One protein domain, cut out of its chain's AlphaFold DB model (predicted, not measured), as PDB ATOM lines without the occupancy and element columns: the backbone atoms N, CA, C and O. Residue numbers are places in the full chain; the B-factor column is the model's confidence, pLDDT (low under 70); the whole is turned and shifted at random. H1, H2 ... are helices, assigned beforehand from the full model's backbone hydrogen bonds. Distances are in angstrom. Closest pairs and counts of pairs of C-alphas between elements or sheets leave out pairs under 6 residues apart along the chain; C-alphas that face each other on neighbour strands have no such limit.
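AT A GLANCE: This is residues 155 to 215 of the 217 residues of the protein "Predicted protein" of Enterococcus faecium Com15 (UniProt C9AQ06). What does the model look like? It is a short chain of helices, with the small helical hairpin of H3 and H4 in the middle, H1 and H2 towards one end and H5 across H4 at the other end. What is it made of? The printed part has 61 residues with five named helices, in the order H1, H2, H3, H4, H5, and no named strand, and its class is all helix. How closely is it gathered? The whole is compact, with a radius of gyration of the C-alphas of 11.0 A, and its spans of 34 by 22 by 16 A make it only just elongated.

IN THESE COORDINATES: Where does the first helix run? H1 holds residues 155 to 167, from C-alpha 155 at (191.586, 256.648, 162.930), and is 18.6 A from first to last C-alpha. Which helices follow? H2 is residues 170 to 177, 10.5 A long, and H3 is residues 181 to 187, 9.8 A long, beginning at C-alpha 181 at (193.642, 272.174, 170.212). H4 is residues 192 to 198, 10.1 A long. Where does the last helix end? H5, residues 204 to 214, is 14.9 A long and ends at C-alpha 214 at (192.747, 286.230, 159.359).

HOW THE PARTS SIT: Which helices does the hub touch? H3, the hub, only just touches H1, with 3 pairs of C-alphas within 8 A, through residues 162 to 166 of H1 alone; the closest C-alphas are those of Ala 165 and Pro 181, 5.0 A apart, at a shallow tilt of 30 degrees, opposite ways. H3 touches H2, the closest C-alphas being those of Phe 173 and Pro 181, 6.8 A apart, at a tilt of 37 degrees, only just steep, the same way. H3 and H4 touch as a helical hairpin, with the C-alphas of Val 182 and Ala 195 closest at 5.2 A, at a steep tilt of 41 degrees, opposite ways. Where does H5 stand? It touches H4, with the C-alphas of Leu 196 and Gly 210 closest at 6.1 A, at 71 degrees, only just about perpendicular. H5 is apart from H1 and H2. How regular are the backbones? In H1, H2, H3, H4 and H5 every O i to N i+4 pair is within hydrogen-bond range.

THE WHOLE: How large is it? The two C-alphas farthest apart, those of Ala 156 and Ser 212, are 34.7 A apart. Are there cuts or long links? The printed part has no cut, and the four links between the helices are tight. Where is confidence low? Residues 155 to 158, which belong to H1, are under 70, while the mean pLDDT of the printed part is 90.4.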
ATOM      1  N   GLU A 155     192.992 256.287 163.184       57.69
ATOM      2  CA  GLU A 155     191.586 256.648 162.930       57.69
ATOM      3  C   GLU A 155     190.767 256.794 164.227       57.69
ATOM      4  O   GLU A 155     190.073 257.793 164.420       57.69
ATOM      5  N   ALA A 156     190.878 255.851 165.171       57.22
ATOM      6  CA  ALA A 156     190.171 255.956 166.457       57.22
ATOM      7  C   ALA A 156     190.746 257.069 167.357       57.22
ATOM      8  O   ALA A 156     190.019 257.714 168.122       57.22
ATOM      9  N   GLN A 157     192.051 257.319 167.247       60.88
ATOM     10  CA  GLN A 157     192.745 258.360 167.995       60.88
ATOM     11  C   GLN A 157     192.435 259.759 167.444       60.88
ATOM     12  O   GLN A 157     192.319 260.695 168.228       60.88
ATOM     13  N   GLN A 158     192.186 259.902 166.135       64.25
ATOM     14  CA  GLN A 158     191.673 261.148 165.556       64.25
ATOM     15  C   GLN A 158     190.236 261.454 165.988       64.25
ATOM     16  O   GLN A 158     189.951 262.592 166.349       64.25
ATOM     17  N   ILE A 159     189.336 260.461 166.011       71.88
ATOM     18  CA  ILE A 159     187.942 260.673 166.449       71.88
ATOM     19  C   ILE A 159     187.887 261.114 167.921       71.88
ATOM     20  O   ILE A 159     187.195 262.078 168.248       71.88
ATOM     21  N   SER A 160     188.632 260.440 168.803       78.94
ATOM     22  CA  SER A 160     188.677 260.795 170.230       78.94
ATOM     23  C   SER A 160     189.358 262.143 170.477       78.94
ATOM     24  O   SER A 160     188.798 262.979 171.179       78.94
ATOM     25  N   ALA A 161     190.501 262.414 169.842       78.19
ATOM     26  CA  ALA A 161     191.202 263.684 170.015       78.19
ATOM     27  C   ALA A 161     190.457 264.890 169.409       78.19
ATOM     28  O   ALA A 161     190.543 265.984 169.957       78.19
ATOM     29  N   GLN A 162     189.666 264.704 168.343       82.56
ATOM     30  CA  GLN A 162     188.762 265.742 167.836       82.56
ATOM     31  C   GLN A 162     187.644 266.049 168.846       82.56
ATOM     32  O   GLN A 162     187.360 267.217 169.100       82.56
ATOM     33  N   GLN A 163     187.042 265.025 169.468       85.44
ATOM     34  CA  GLN A 163     186.064 265.230 170.546       85.44
ATOM     35  C   GLN A 163     186.692 265.919 171.761       85.44
ATOM     36  O   GLN A 163     186.097 266.840 172.318       85.44
ATOM     37  N   ASP A 164     187.906 265.532 172.147       90.06
ATOM     38  CA  ASP A 164     188.638 266.168 173.241       90.06
ATOM     39  C   ASP A 164     189.001 267.629 172.924       90.06
ATOM     40  O   ASP A 164     188.891 268.486 173.797       90.06
ATOM     41  N   ALA A 165     189.361 267.948 171.676       84.75
ATOM     42  CA  ALA A 165     189.654 269.312 171.224       84.75
ATOM     43  C   ALA A 165     188.444 270.263 171.310       84.75
ATOM     44  O   ALA A 165     188.624 271.482 171.381       84.75
ATOM     45  N   ASP A 166     187.229 269.707 171.308       84.50
ATOM     46  CA  ASP A 166     185.969 270.447 171.377       84.50
ATOM     47  C   ASP A 166     185.306 270.394 172.773       84.50
ATOM     48  O   ASP A 166     184.426 271.209 173.054       84.50
ATOM     49  N   THR A 167     185.718 269.473 173.660       87.69
ATOM     50  CA  THR A 167     185.077 269.244 174.978       87.69
ATOM     51  C   THR A 167     185.976 269.476 176.195       87.69
ATOM     52  O   THR A 167     185.458 269.848 177.251       87.69
ATOM     53  N   LEU A 168     187.296 269.286 176.088       92.25
ATOM     54  CA  LEU A 168     188.224 269.514 177.198       92.25
ATOM     55  C   LEU A 168     188.509 271.008 177.411       92.25
ATOM     56  O   LEU A 168     188.357 271.842 176.514       92.25
ATOM     57  N   SER A 169     188.978 271.358 178.612       94.06
ATOM     58  CA  SER A 169     189.581 272.676 178.825       94.06
ATOM     59  C   SER A 169     190.921 272.776 178.086       94.06
ATOM     60  O   SER A 169     191.578 271.768 177.818       94.06
ATOM     61  N   LEU A 170     191.371 274.005 177.804       93.88
ATOM     62  CA  LEU A 170     192.682 274.235 177.186       93.88
ATOM     63  C   LEU A 170     193.823 273.590 177.996       93.88
ATOM     64  O   LEU A 170     194.752 273.042 177.412       93.88
ATOM     65  N   THR A 171     193.735 273.625 179.329       95.00
ATOM     66  CA  THR A 171     194.705 272.989 180.230       95.00
ATOM     67  C   THR A 171     194.680 271.471 180.107       95.00
ATOM     68  O   THR A 171     195.736 270.869 179.944       95.00
ATOM     69  N   ASP A 172     193.503 270.846 180.146       94.62
ATOM     70  CA  ASP A 172     193.396 269.381 180.106       94.62
ATOM     71  C   ASP A 172     193.836 268.829 178.746       94.62
ATOM     72  O   ASP A 172     194.544 267.825 178.682       94.62
ATOM     73  N   PHE A 173     193.496 269.533 177.662       95.06
ATOM     74  CA  PHE A 173     193.955 269.187 176.323       95.06
ATOM     75  C   PHE A 173     195.482 269.312 176.193       95.06
ATOM     76  O   PHE A 173     196.134 268.376 175.734       95.06
ATOM     77  N   VAL A 174     196.078 270.420 176.656       94.25
ATOM     78  CA  VAL A 174     197.544 270.606 176.644       94.25
ATOM     79  C   VAL A 174     198.249 269.558 177.508       94.25
ATOM     80  O   VAL A 174     199.267 269.019 177.084       94.25
ATOM     81  N   ASN A 175     197.697 269.203 178.670       93.50
ATOM     82  CA  ASN A 175     198.247 268.151 179.529       93.50
ATOM     83  C   ASN A 175     198.194 266.761 178.868       93.50
ATOM     84  O   ASN A 175     199.087 265.948 179.095       93.50
ATOM     85  N   LYS A 176     197.162 266.483 178.058       92.94
ATOM     86  CA  LYS A 176     196.961 265.188 177.389       92.94
ATOM     87  C   LYS A 176     197.736 265.047 176.073       92.94
ATOM     88  O   LYS A 176     198.230 263.963 175.781       92.94
ATOM     89  N   TYR A 177     197.840 266.121 175.286       90.88
ATOM     90  CA  TYR A 177     198.404 266.102 173.928       90.88
ATOM     91  C   TYR A 177     199.721 266.877 173.772       90.88
ATOM     92  O   TYR A 177     200.327 266.835 172.704       90.88
ATOM     93  N   GLY A 178     200.175 267.604 174.797       92.31
ATOM     94  CA  GLY A 178     201.403 268.411 174.761       92.31
ATOM     95  C   GLY A 178     201.325 269.674 173.890       92.31
ATOM     96  O   GLY A 178     202.331 270.356 173.710       92.31
ATOM     97  N   MET A 179     200.152 269.996 173.338       93.94
ATOM     98  CA  MET A 179     199.925 271.104 172.403       93.94
ATOM     99  C   MET A 179     198.504 271.664 172.542       93.94
ATOM    100  O   MET A 179     197.655 271.051 173.182       93.94
ATOM    101  N   SER A 180     198.230 272.825 171.945       95.75
ATOM    102  CA  SER A 180     196.885 273.412 171.916       95.75
ATOM    103  C   SER A 180     195.939 272.654 170.964       95.75
ATOM    104  O   SER A 180     196.404 272.011 170.016       95.75
ATOM    105  N   PRO A 181     194.607 272.777 171.133       95.19
ATOM    106  CA  PRO A 181     193.642 272.174 170.212       95.19
ATOM    107  C   PRO A 181     193.771 272.690 168.769       95.19
ATOM    108  O   PRO A 181     193.594 271.923 167.824       95.19
ATOM    109  N   VAL A 182     194.138 273.968 168.578       95.88
ATOM    110  CA  VAL A 182     194.397 274.543 167.245       95.88
ATOM    111  C   VAL A 182     195.619 273.881 166.606       95.88
ATOM    112  O   VAL A 182     195.518 273.387 165.483       95.88
ATOM    113  N   ALA A 183     196.754 273.829 167.313       95.25
ATOM    114  CA  ALA A 183     197.980 273.219 166.801       95.25
ATOM    115  C   ALA A 183     197.775 271.733 166.473       95.25
ATOM    116  O   ALA A 183     198.217 271.273 165.421       95.25
ATOM    117  N   TRP A 184     197.028 271.011 167.315       94.50
ATOM    118  CA  TRP A 184     196.666 269.620 167.062       94.50
ATOM    119  C   TRP A 184     195.824 269.461 165.791       94.50
ATOM    120  O   TRP A 184     196.154 268.629 164.943       94.50
ATOM    121  N   LYS A 185     194.780 270.281 165.599       93.31
ATOM    122  CA  LYS A 185     193.957 270.247 164.377       93.31
ATOM    123  C   LYS A 185     194.794 270.541 163.127       93.31
ATOM    124  O   LYS A 185     194.658 269.830 162.133       93.31
ATOM    125  N   VAL A 186     195.715 271.508 163.192       94.75
ATOM    126  CA  VAL A 186     196.649 271.811 162.089       94.75
ATOM    127  C   VAL A 186     197.591 270.642 161.798       94.75
ATOM    128  O   VAL A 186     197.759 270.261 160.641       94.75
ATOM    129  N   GLN A 187     198.157 270.008 162.829       92.06
ATOM    130  CA  GLN A 187     199.003 268.819 162.669       92.06
ATOM    131  C   GLN A 187     198.248 267.634 162.041       92.06
ATOM    132  O   GLN A 187     198.854 266.818 161.348       92.06
ATOM    133  N   ASN A 188     196.927 267.564 162.224       90.12
ATOM    134  CA  ASN A 188     196.050 266.560 161.617       90.12
ATOM    135  C   ASN A 188     195.509 266.964 160.230       90.12
ATOM    136  O   ASN A 188     194.615 266.307 159.701       90.12
ATOM    137  N   GLY A 189     196.072 268.008 159.609       90.62
ATOM    138  CA  GLY A 189     195.800 268.391 158.219       90.62
ATOM    139  C   GLY A 189     194.730 269.467 158.028       90.62
ATOM    140  O   GLY A 189     194.445 269.825 156.885       90.62
ATOM    141  N   MET A 190     194.159 270.018 159.104       94.88
ATOM    142  CA  MET A 190     193.292 271.198 159.016       94.88
ATOM    143  C   MET A 190     194.119 272.443 158.661       94.88
ATOM    144  O   MET A 190     195.271 272.579 159.076       94.88
ATOM    145  N   SER A 191     193.550 273.389 157.910       96.31
ATOM    146  CA  SER A 191     194.250 274.656 157.654       96.31
ATOM    147  C   SER A 191     194.336 275.516 158.925       96.31
ATOM    148  O   SER A 191     193.460 275.447 159.785       96.31
ATOM    149  N   GLU A 192     195.369 276.360 159.051       95.00
ATOM    150  CA  GLU A 192     195.534 277.233 160.230       95.00
ATOM    151  C   GLU A 192     194.323 278.160 160.433       95.00
ATOM    152  O   GLU A 192     193.834 278.285 161.552       95.00
ATOM    153  N   GLU A 193     193.774 278.746 159.362       96.12
ATOM    154  CA  GLU A 193     192.568 279.586 159.433       96.12
ATOM    155  C   GLU A 193     191.342 278.800 159.924       96.12
ATOM    156  O   GLU A 193     190.580 279.282 160.761       96.12
ATOM    157  N   GLU A 194     191.144 277.584 159.418       95.50
ATOM    158  CA  GLU A 194     190.005 276.735 159.766       95.50
ATOM    159  C   GLU A 194     190.108 276.204 161.198       95.50
ATOM    160  O   GLU A 194     189.127 276.255 161.941       95.50
ATOM    161  N   ALA A 195     191.300 275.795 161.639       95.25
ATOM    162  CA  ALA A 195     191.559 275.433 163.029       95.25
ATOM    163  C   ALA A 195     191.337 276.638 163.958       95.25
ATOM    164  O   ALA A 195     190.711 276.503 165.014       95.25
ATOM    165  N   LEU A 196     191.765 277.836 163.540       96.12
ATOM    166  CA  LEU A 196     191.525 279.091 164.251       96.12
ATOM    167  C   LEU A 196     190.063 279.561 164.213       96.12
ATOM    168  O   LEU A 196     189.687 280.319 165.104       96.12
ATOM    169  N   ARG A 197     189.212 279.114 163.278       95.25
ATOM    170  CA  ARG A 197     187.760 279.388 163.316       95.25
ATOM    171  C   ARG A 197     186.956 278.341 164.083       95.25
ATOM    172  O   ARG A 197     186.056 278.715 164.823       95.25
ATOM    173  N   THR A 198     187.265 277.056 163.923       93.25
ATOM    174  CA  THR A 198     186.453 275.945 164.461       93.25
ATOM    175  C   THR A 198     186.737 275.618 165.924       93.25
ATOM    176  O   THR A 198     185.867 275.107 166.621       93.25
ATOM    177  N   THR A 199     187.943 275.898 166.416       92.69
ATOM    178  CA  THR A 199     188.325 275.600 167.804       92.69
ATOM    179  C   THR A 199     187.702 276.588 168.781       92.69
ATOM    180  O   THR A 199     187.919 277.787 168.634       92.69
ATOM    181  N   GLN A 200     187.026 276.122 169.831       90.06
ATOM    182  CA  GLN A 200     186.533 277.013 170.893       90.06
ATOM    183  C   GLN A 200     187.672 277.494 171.809       90.06
ATOM    184  O   GLN A 200     187.842 278.694 172.025       90.06
ATOM    185  N   GLN A 201     188.489 276.565 172.314       91.38
ATOM    186  CA  GLN A 201     189.533 276.852 173.301       91.38
ATOM    187  C   GLN A 201     190.874 277.193 172.635       91.38
ATOM    188  O   GLN A 201     191.564 276.318 172.115       91.38
ATOM    189  N   LYS A 202     191.252 278.475 172.665       93.62
ATOM    190  CA  LYS A 202     192.483 279.006 172.055       93.62
ATOM    191  C   LYS A 202     193.417 279.606 173.105       93.62
ATOM    192  O   LYS A 202     192.971 280.186 174.093       93.62
ATOM    193  N   THR A 203     194.717 279.549 172.851       94.88
ATOM    194  CA  THR A 203     195.718 280.358 173.558       94.88
ATOM    195  C   THR A 203     195.613 281.839 173.159       94.88
ATOM    196  O   THR A 203     195.122 282.182 172.083       94.88
ATOM    197  N   SER A 204     196.140 282.747 173.989       95.25
ATOM    198  CA  SER A 204     196.179 284.188 173.662       95.25
ATOM    199  C   SER A 204     196.959 284.490 172.370       95.25
ATOM    200  O   SER A 204     196.579 285.382 171.614       95.25
ATOM    201  N   GLY A 205     198.011 283.714 172.074       95.62
ATOM    202  CA  GLY A 205     198.767 283.841 170.824       95.62
ATOM    203  C   GLY A 205     197.932 283.476 169.595       95.62
ATOM    204  O   GLY A 205     197.955 284.198 168.604       95.62
ATOM    205  N   GLU A 206     197.131 282.414 169.680       96.06
ATOM    206  CA  GLU A 206     196.218 281.989 168.611       96.06
ATOM    207  C   GLU A 206     195.073 282.983 168.388       96.06
ATOM    208  O   GLU A 206     194.713 283.242 167.242       96.06
ATOM    209  N   VAL A 207     194.540 283.604 169.447       96.00
ATOM    210  CA  VAL A 207     193.554 284.696 169.317       96.00
ATOM    211  C   VAL A 207     194.171 285.898 168.592       96.00
ATOM    212  O   VAL A 207     193.600 286.397 167.623       96.00
ATOM    213  N   GLN A 208     195.364 286.336 169.009       96.31
ATOM    214  CA  GLN A 208     196.072 287.455 168.370       96.31
ATOM    215  C   GLN A 208     196.437 287.156 166.909       96.31
ATOM    216  O   GLN A 208     196.322 288.040 166.059       96.31
ATOM    217  N   LEU A 209     196.843 285.918 166.607       95.94
ATOM    218  CA  LEU A 209     197.128 285.445 165.253       95.94
ATOM    219  C   LEU A 209     195.858 285.427 164.392       95.94
ATOM    220  O   LEU A 209     195.862 285.976 163.292       95.94
ATOM    221  N   GLY A 210     194.763 284.863 164.910       95.81
ATOM    222  CA  GLY A 210     193.459 284.835 164.248       95.81
ATOM    223  C   GLY A 210     192.967 286.233 163.880       95.81
ATOM    224  O   GLY A 210     192.596 286.466 162.730       95.81
ATOM    225  N   PHE A 211     193.056 287.183 164.810       95.88
ATOM    226  CA  PHE A 211     192.709 288.579 164.557       95.88
ATOM    227  C   PHE A 211     193.642 289.230 163.522       95.88
ATOM    228  O   PHE A 211     193.185 289.731 162.497       95.88
ATOM    229  N   SER A 212     194.958 289.184 163.757       96.94
ATOM    230  CA  SER A 212     195.941 289.971 162.991       96.94
ATOM    231  C   SER A 212     196.193 289.448 161.576       96.94
ATOM    232  O   SER A 212     196.566 290.224 160.699       96.94
ATOM    233  N   LYS A 213     196.029 288.138 161.353       97.00
ATOM    234  CA  LYS A 213     196.325 287.463 160.077       97.00
ATOM    235  C   LYS A 213     195.066 287.099 159.286       97.00
ATOM    236  O   LYS A 213     195.111 287.122 158.060       97.00
ATOM    237  N   TYR A 214     193.962 286.786 159.970       96.38
ATOM    238  CA  TYR A 214     192.747 286.230 159.359       96.38
ATOM    239  C   TYR A 214     191.461 287.023 159.652       96.38
ATOM    240  O   TYR A 214     190.389 286.638 159.180       96.38
ATOM    241  N   GLY A 215     191.533 288.113 160.429       94.19
ATOM    242  CA  GLY A 215     190.364 288.917 160.809       94.19
ATOM    243  C   GLY A 215     189.332 288.166 161.660       94.19
ATOM    244  O   GLY A 215     188.161 288.548 161.674       94.19
TER     245      GLY A 215